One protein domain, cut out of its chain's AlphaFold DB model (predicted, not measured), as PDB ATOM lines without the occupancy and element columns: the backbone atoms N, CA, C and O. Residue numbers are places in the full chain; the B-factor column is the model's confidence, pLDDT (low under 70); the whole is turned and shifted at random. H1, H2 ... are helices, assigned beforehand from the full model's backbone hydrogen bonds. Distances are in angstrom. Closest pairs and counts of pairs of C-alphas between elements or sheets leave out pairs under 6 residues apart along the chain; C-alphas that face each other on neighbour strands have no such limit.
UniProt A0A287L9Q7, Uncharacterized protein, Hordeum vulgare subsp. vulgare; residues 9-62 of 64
ATOM      1  N   ALA A   9     -42.773 -29.042  26.277       85.31
ATOM      2  CA  ALA A   9     -43.284 -30.414  26.325       85.31
ATOM      3  C   ALA A   9     -44.292 -30.653  27.470       85.31
ATOM      4  O   ALA A   9     -45.388 -31.137  27.216       85.31
ATOM      5  N   GLU A  10     -43.984 -30.227  28.699       87.50
ATOM      6  CA  GLU A  10     -44.879 -30.397  29.857       87.50
ATOM      7  C   GLU A  10     -46.192 -29.620  29.684       87.50
ATOM      8  O   GLU A  10     -47.262 -30.094  30.067       87.50
ATOM      9  N   VAL A  11     -46.131 -28.433  29.067       87.25
ATOM     10  CA  VAL A  11     -47.330 -27.645  28.741       87.25
ATOM     11  C   VAL A  11     -48.206 -28.387  27.732       87.25
ATOM     12  O   VAL A  11     -49.426 -28.373  27.872       87.25
ATOM     13  N   TYR A  12     -47.612 -29.053  26.743       87.50
ATOM     14  CA  TYR A  12     -48.355 -29.842  25.757       87.50
ATOM     15  C   TYR A  12     -49.003 -31.066  26.383       87.50
ATOM     16  O   TYR A  12     -50.187 -31.310  26.151       87.50
ATOM     17  N   ASP A  13     -48.259 -31.787  27.217       89.50
ATOM     18  CA  ASP A  13     -48.761 -32.973  27.905       89.50
ATOM     19  C   ASP A  13     -49.959 -32.618  28.801       89.50
ATOM     20  O   ASP A  13     -51.006 -33.269  28.742       89.50
ATOM     21  N   ALA A  14     -49.855 -31.522  29.563       91.19
ATOM     22  CA  ALA A  14     -50.919 -31.042  30.445       91.19
ATOM     23  C   ALA A  14     -52.159 -30.506  29.698       91.19
ATOM     24  O   ALA A  14     -53.263 -30.525  30.243       91.19
ATOM     25  N   ASN A  15     -52.001 -30.037  28.455       90.12
ATOM     26  CA  ASN A  15     -53.056 -29.387  27.668       90.12
ATOM     27  C   ASN A  15     -53.406 -30.160  26.388       90.12
ATOM     28  O   ASN A  15     -53.887 -29.582  25.414       90.12
ATOM     29  N   SER A  16     -53.195 -31.476  26.385       88.69
ATOM     30  CA  SER A  16     -53.425 -32.347  25.223       88.69
ATOM     31  C   SER A  16     -54.827 -32.210  24.605       88.69
ATOM     32  O   SER A  16     -54.973 -32.239  23.386       88.69
ATOM     33  N   HIS A  17     -55.851 -31.966  25.424       91.12
ATOM     34  CA  HIS A  17     -57.221 -31.699  24.975       91.12
ATOM     35  C   HIS A  17     -57.351 -30.431  24.105       91.12
ATOM     36  O   HIS A  17     -58.128 -30.424  23.150       91.12
ATOM     37  N   LEU A  18     -56.554 -29.388  24.372       91.88
ATOM     38  CA  LEU A  18     -56.519 -28.153  23.576       91.88
ATOM     39  C   LEU A  18     -55.839 -28.359  22.220       91.88
ATOM     40  O   LEU A  18     -56.132 -27.638  21.269       91.88
ATOM     41  N   ILE A  19     -54.959 -29.358  22.108       88.31
ATOM     42  CA  ILE A  19     -54.348 -29.744  20.830       88.31
ATOM     43  C   ILE A  19     -55.419 -30.347  19.922       88.31
ATOM     44  O   ILE A  19     -55.545 -29.953  18.766       88.31
ATOM     45  N   THR A  20     -56.227 -31.274  20.448       88.00
ATOM     46  CA  THR A  20     -57.339 -31.876  19.694       88.00
ATOM     47  C   THR A  20     -58.391 -30.837  19.310       88.00
ATOM     48  O   THR A  20     -58.954 -30.920  18.222       88.00
ATOM     49  N   GLY A  21     -58.628 -29.846  20.175       90.12
ATOM     50  CA  GLY A  21     -59.531 -28.724  19.904       90.12
ATOM     51  C   GLY A  21     -58.990 -27.679  18.920       90.12
ATOM     52  O   GLY A  21     -59.750 -26.822  18.484       90.12
ATOM     53  N   GLY A  22     -57.704 -27.735  18.555       89.12
ATOM     54  CA  GLY A  22     -57.072 -26.723  17.701       89.12
ATOM     55  C   GLY A  22     -56.875 -25.368  18.390       89.12
ATOM     56  O   GLY A  22     -56.755 -24.347  17.722       89.12
ATOM     57  N   GLU A  23     -56.858 -25.333  19.721       92.62
ATOM     58  CA  GLU A  23     -56.611 -24.117  20.506       92.62
ATOM     59  C   GLU A  23     -55.126 -23.977  20.879       92.62
ATOM     60  O   GLU A  23     -54.619 -22.863  21.021       92.62
ATOM     61  N   LEU A  24     -54.403 -25.100  20.979       91.75
ATOM     62  CA  LEU A  24     -52.962 -25.136  21.228       91.75
ATOM     63  C   LEU A  24     -52.194 -25.560  19.969       91.75
ATOM     64  O   LEU A  24     -52.371 -26.665  19.458       91.75
ATOM     65  N   HIS A  25     -51.277 -24.704  19.513       89.75
ATOM     66  CA  HIS A  25     -50.500 -24.919  18.291       89.75
ATOM     67  C   HIS A  25     -48.996 -24.856  18.531       89.75
ATOM     68  O   HIS A  25     -48.495 -23.911  19.139       89.75
ATOM     69  N   ALA A  26     -48.268 -25.854  18.014       88.44
ATOM     70  CA  ALA A  26     -46.804 -25.870  18.022       88.44
ATOM     71  C   ALA A  26     -46.258 -25.180  16.778       88.44
ATOM     72  O   ALA A  26     -46.535 -25.601  15.654       88.44
ATOM     73  N   LEU A  27     -45.450 -24.141  16.978       89.75
ATOM     74  CA  LEU A  27     -44.689 -23.545  15.886       89.75
ATOM     75  C   LEU A  27     -43.524 -24.458  15.502       89.75
ATOM     76  O   LEU A  27     -42.884 -25.071  16.358       89.75
ATOM     77  N   GLN A  28     -43.226 -24.525  14.204       90.06
ATOM     78  CA  GLN A  28     -42.061 -25.260  13.724       90.06
ATOM     79  C   GLN A  28     -40.767 -24.648  14.291       90.06
ATOM     80  O   GLN A  28     -40.671 -23.422  14.420       90.06
ATOM     81  N   PRO A  29     -39.747 -25.467  14.601       89.19
ATOM     82  CA  PRO A  29     -38.515 -25.017  15.246       89.19
ATOM     83  C   PRO A  29     -37.548 -24.352  14.248       89.19
ATOM     84  O   PRO A  29     -36.423 -24.800  14.052       89.19
ATOM     85  N   ILE A  30     -37.993 -23.280  13.590       95.00
ATOM     86  CA  ILE A  30     -37.225 -22.537  12.574       95.00
ATOM     87  C   ILE A  30     -36.606 -21.237  13.113       95.00
ATOM     88  O   ILE A  30     -35.814 -20.589  12.429       95.00
ATOM     89  N   PHE A  31     -36.961 -20.844  14.338       92.12
ATOM     90  CA  PHE A  31     -36.500 -19.610  14.973       92.12
ATOM     91  C   PHE A  31     -35.157 -19.797  15.691       92.12
ATOM     92  O   PHE A  31     -34.857 -20.862  16.226       92.12
ATOM     93  N   LYS A  32     -34.359 -18.724  15.746       94.69
ATOM     94  CA  LYS A  32     -33.106 -18.656  16.514       94.69
ATOM     95  C   LYS A  32     -33.304 -17.826  17.783       94.69
ATOM     96  O   LYS A  32     -34.028 -16.833  17.773       94.69
ATOM     97  N   ILE A  33     -32.629 -18.213  18.865       93.81
ATOM     98  CA  ILE A  33     -32.665 -17.500  20.149       93.81
ATOM     99  C   ILE A  33     -31.531 -16.470  20.171       93.81
ATOM    100  O   ILE A  33     -30.361 -16.843  20.158       93.81
ATOM    101  N   TYR A  34     -31.880 -15.183  20.223       95.38
ATOM    102  CA  TYR A  34     -30.908 -14.077  20.267       95.38
ATOM    103  C   TYR A  34     -30.805 -13.396  21.641       95.38
ATOM    104  O   TYR A  34     -29.797 -12.766  21.946       95.38
ATOM    105  N   GLY A  35     -31.843 -13.498  22.478       92.88
ATOM    106  CA  GLY A  35     -31.886 -12.868  23.801       92.88
ATOM    107  C   GLY A  35     -31.266 -13.726  24.908       92.88
ATOM    108  O   GLY A  35     -31.182 -14.946  24.802       92.88
ATOM    109  N   ARG A  36     -30.894 -13.093  26.033       94.25
ATOM    110  CA  ARG A  36     -30.385 -13.803  27.226       94.25
ATOM    111  C   ARG A  36     -31.451 -14.687  27.887       94.25
ATOM    112  O   ARG A  36     -31.126 -15.702  28.497       94.25
ATOM    113  N   ARG A  37     -32.722 -14.287  27.800       90.31
ATOM    114  CA  ARG A  37     -33.855 -15.044  28.337       90.31
ATOM    115  C   ARG A  37     -34.299 -16.087  27.312       90.31
ATOM    116  O   ARG A  37     -34.892 -15.732  26.301       90.31
ATOM    117  N   GLN A  38     -34.023 -17.360  27.593       88.19
ATOM    118  CA  GLN A  38     -34.321 -18.476  26.682       88.19
ATOM    119  C   GLN A  38     -35.801 -18.889  26.665       88.19
ATOM    120  O   GLN A  38     -36.245 -19.493  25.696       88.19
ATOM    121  N   VAL A  39     -36.563 -18.560  27.715       87.75
ATOM    122  CA  VAL A  39     -37.987 -18.915  27.844       87.75
ATOM    123  C   VAL A  39     -38.785 -17.702  28.317       87.75
ATOM    124  O   VAL A  39     -38.438 -17.066  29.319       87.75
ATOM    125  N   PHE A  40     -39.868 -17.378  27.613       89.38
ATOM    126  CA  PHE A  40     -40.799 -16.302  27.954       89.38
ATOM    127  C   PHE A  40     -42.235 -16.695  27.587       89.38
ATOM    128  O   PHE A  40     -42.454 -17.607  26.796       89.38
ATOM    129  N   THR A  41     -43.207 -16.023  28.200       90.25
ATOM    130  CA  THR A  41     -44.640 -16.229  27.965       90.25
ATOM    131  C   THR A  41     -45.391 -14.929  28.258       90.25
ATOM    132  O   THR A  41     -44.911 -14.117  29.057       90.25
ATOM    133  N   GLY A  42     -46.526 -14.719  27.598       90.12
ATOM    134  CA  GLY A  42     -47.356 -13.525  27.716       90.12
ATOM    135  C   GLY A  42     -48.453 -13.477  26.647       90.12
ATOM    136  O   GLY A  42     -48.493 -14.348  25.775       90.12
ATOM    137  N   PRO A  43     -49.352 -12.480  26.707       92.19
ATOM    138  CA  PRO A  43     -50.321 -12.238  25.643       92.19
ATOM    139  C   PRO A  43     -49.606 -11.897  24.327       92.19
ATOM    140  O   PRO A  43     -48.611 -11.174  24.316       92.19
ATOM    141  N   ASN A  44     -50.129 -12.410  23.212       90.06
ATOM    142  CA  ASN A  44     -49.586 -12.136  21.884       90.06
ATOM    143  C   ASN A  44     -50.179 -10.844  21.312       90.06
ATOM    144  O   ASN A  44     -51.392 -10.644  21.357       90.06
ATOM    145  N   VAL A  45     -49.331 -10.024  20.694       92.25
ATOM    146  CA  VAL A  45     -49.736  -8.891  19.852       92.25
ATOM    147  C   VAL A  45     -49.099  -9.065  18.478       92.25
ATOM    148  O   VAL A  45     -47.962  -9.528  18.373       92.25
ATOM    149  N   THR A  46     -49.837  -8.745  17.416       94.62
ATOM    150  CA  THR A  46     -49.390  -8.936  16.034       94.62
ATOM    151  C   THR A  46     -49.214  -7.599  15.327       94.62
ATOM    152  O   THR A  46     -50.066  -6.719  15.396       94.62
ATOM    153  N   LEU A  47     -48.098  -7.463  14.613       94.25
ATOM    154  CA  LEU A  47     -47.809  -6.339  13.729       94.25
ATOM    155  C   LEU A  47     -47.444  -6.905  12.357       94.25
ATOM    156  O   LEU A  47     -46.656  -7.848  12.260       94.25
ATOM    157  N   LYS A  48     -48.016  -6.343  11.292       95.44
ATOM    158  CA  LYS A  48     -47.699  -6.718   9.912       95.44
ATOM    159  C   LYS A  48     -46.914  -5.586   9.264       95.44
ATOM    160  O   LYS A  48     -47.452  -4.501   9.081       95.44
ATOM    161  N   VAL A  49     -45.666  -5.859   8.900       95.25
ATOM    162  CA  VAL A  49     -44.741  -4.896   8.287       95.25
ATOM    163  C   VAL A  49     -44.007  -5.537   7.107       95.25
ATOM    164  O   VAL A  49     -44.030  -6.760   6.952       95.25
ATOM    165  N   PHE A  50     -43.364  -4.722   6.272       96.56
ATOM    166  CA  PHE A  50     -42.544  -5.175   5.149       96.56
ATOM    167  C   PHE A  50     -41.299  -4.290   5.044       96.56
ATOM    168  O   PHE A  50     -41.439  -3.100   4.790       96.56
ATOM    169  N   GLU A  51     -40.119  -4.872   5.283       96.62
ATOM    170  CA  GLU A  51     -38.776  -4.246   5.225       96.62
ATOM    171  C   GLU A  51     -38.526  -3.004   6.117       96.62
ATOM    172  O   GLU A  51     -37.371  -2.670   6.370       96.62
ATOM    173  N   ASP A  52     -39.567  -2.382   6.673       96.38
ATOM    174  CA  ASP A  52     -39.535  -1.232   7.585       96.38
ATOM    175  C   ASP A  52     -39.969  -1.634   9.013       96.38
ATOM    176  O   ASP A  52     -40.860  -2.471   9.194       96.38
ATOM    177  N   ASN A  53     -39.333  -1.059  10.042       93.88
ATOM    178  CA  ASN A  53     -39.570  -1.373  11.456       93.88
ATOM    179  C   ASN A  53     -40.059  -0.188  12.313       93.88
ATOM    180  O   ASN A  53     -40.112  -0.331  13.537       93.88
ATOM    181  N   VAL A  54     -40.437   0.949  11.720       95.12
ATOM    182  CA  VAL A  54     -40.911   2.143  12.446       95.12
ATOM    183  C   VAL A  54     -42.087   1.790  13.362       95.12
ATOM    184  O   VAL A  54     -42.031   2.059  14.558       95.12
ATOM    185  N   VAL A  55     -43.077   1.055  12.845       92.25
ATOM    186  CA  VAL A  55     -44.257   0.612  13.614       92.25
ATOM    187  C   VAL A  55     -43.885  -0.344  14.755       92.25
ATOM    188  O   VAL A  55     -44.501  -0.325  15.816       92.25
ATOM    189  N   VAL A  56     -42.858  -1.182  14.563       94.00
ATOM    190  CA  VAL A  56     -42.369  -2.089  15.620       94.00
ATOM    191  C   VAL A  56     -41.761  -1.281  16.761       94.00
ATOM    192  O   VAL A  56     -41.993  -1.585  17.927       94.00
ATOM    193  N   ARG A  57     -40.986  -0.247  16.426       94.25
ATOM    194  CA  ARG A  57     -40.360   0.631  17.409       94.25
ATOM    195  C   ARG A  57     -41.400   1.434  18.185       94.25
ATOM    196  O   ARG A  57     -41.349   1.412  19.408       94.25
ATOM    197  N   GLU A  58     -42.319   2.101  17.494       93.25
ATOM    198  CA  GLU A  58     -43.372   2.912  18.120       93.25
ATOM    199  C   GLU A  58     -44.194   2.083  19.113       93.25
ATOM    200  O   GLU A  58     -44.376   2.492  20.256       93.25
ATOM    201  N   PHE A  59     -44.587   0.865  18.723       91.56
ATOM    202  CA  PHE A  59     -45.329  -0.044  19.595       91.56
ATOM    203  C   PHE A  59     -44.540  -0.469  20.845       91.56
ATOM    204  O   PHE A  59     -45.107  -0.603  21.923       91.56
ATOM    205  N   LEU A  60     -43.230  -0.699  20.721       92.31
ATOM    206  CA  LEU A  60     -42.383  -1.095  21.854       92.31
ATOM    207  C   LEU A  60     -42.001   0.077  22.772       92.31
ATOM    208  O   LEU A  60     -41.577  -0.158  23.904       92.31
ATOM    209  N   GLU A  61     -42.086   1.319  22.285       92.19
ATOM    210  CA  GLU A  61     -41.856   2.534  23.077       92.19
ATOM    211  C   GLU A  61     -43.064   2.891  23.958       92.19
ATOM    212  O   GLU A  61     -42.884   3.489  25.026       92.19
ATOM    213  N   GLU A  62     -44.280   2.492  23.565       76.44
ATOM    214  CA  GLU A  62     -45.429   2.502  24.470       76.44
ATOM    215  C   GLU A  62     -45.120   1.605  25.680       76.44
ATOM    216  O   GLU A  62     -44.682   0.459  25.554       76.44
TER     217      GLU A  62
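AT A GLANCE: This is residues 9 to 62 of the 64 residues of an uncharacterized protein of Hordeum vulgare subsp. vulgare (UniProt A0A287L9Q7). There is little regular structure here: a short helix, H3, sits at one end, the small helices H1 and H2 sit together at the other, and a long winding stretch, residues 21 to 53, spans between them in a wide open loop. The printed part has 54 residues with three named helices, in the order H1, H2, H3, and no named strand; the class is all helix, with only 19 residues in named elements. It is only just extended, close to loose, with a radius of gyration of the C-alphas of 15.2 A, and spans 39 by 26 by 23 A.

IN THESE COORDINATES: Find C-alpha 54 at (-40.911, 2.143, 12.446); from there H3, residues 54 to 61, runs 10.7 A to C-alpha 61 at (-41.856, 2.534, 23.077). H1, residues 9 to 14, begins at C-alpha 9 at (-43.284, -30.414, 26.325). H2 holds residues 16 to 20.

HOW THE PARTS SIT: H3 is apart from H1 and from H2. H1 and H2 are close but not clearly touching; their closest C-alphas, of Tyr 12 and Ile 19, are 7.8 A apart. In H1, H2 and H3 every O i to N i+4 pair is within hydrogen-bond range.

THE WHOLE: Look at His 17 and Val 54, whose C-alphas are the two farthest apart, 39.6 A. The link from H2 to H3 is long, and its residues 27 to 44 stand free; H1 to H2 is tight. The printed part has no cut, and no printed residue is under 70 in pLDDT.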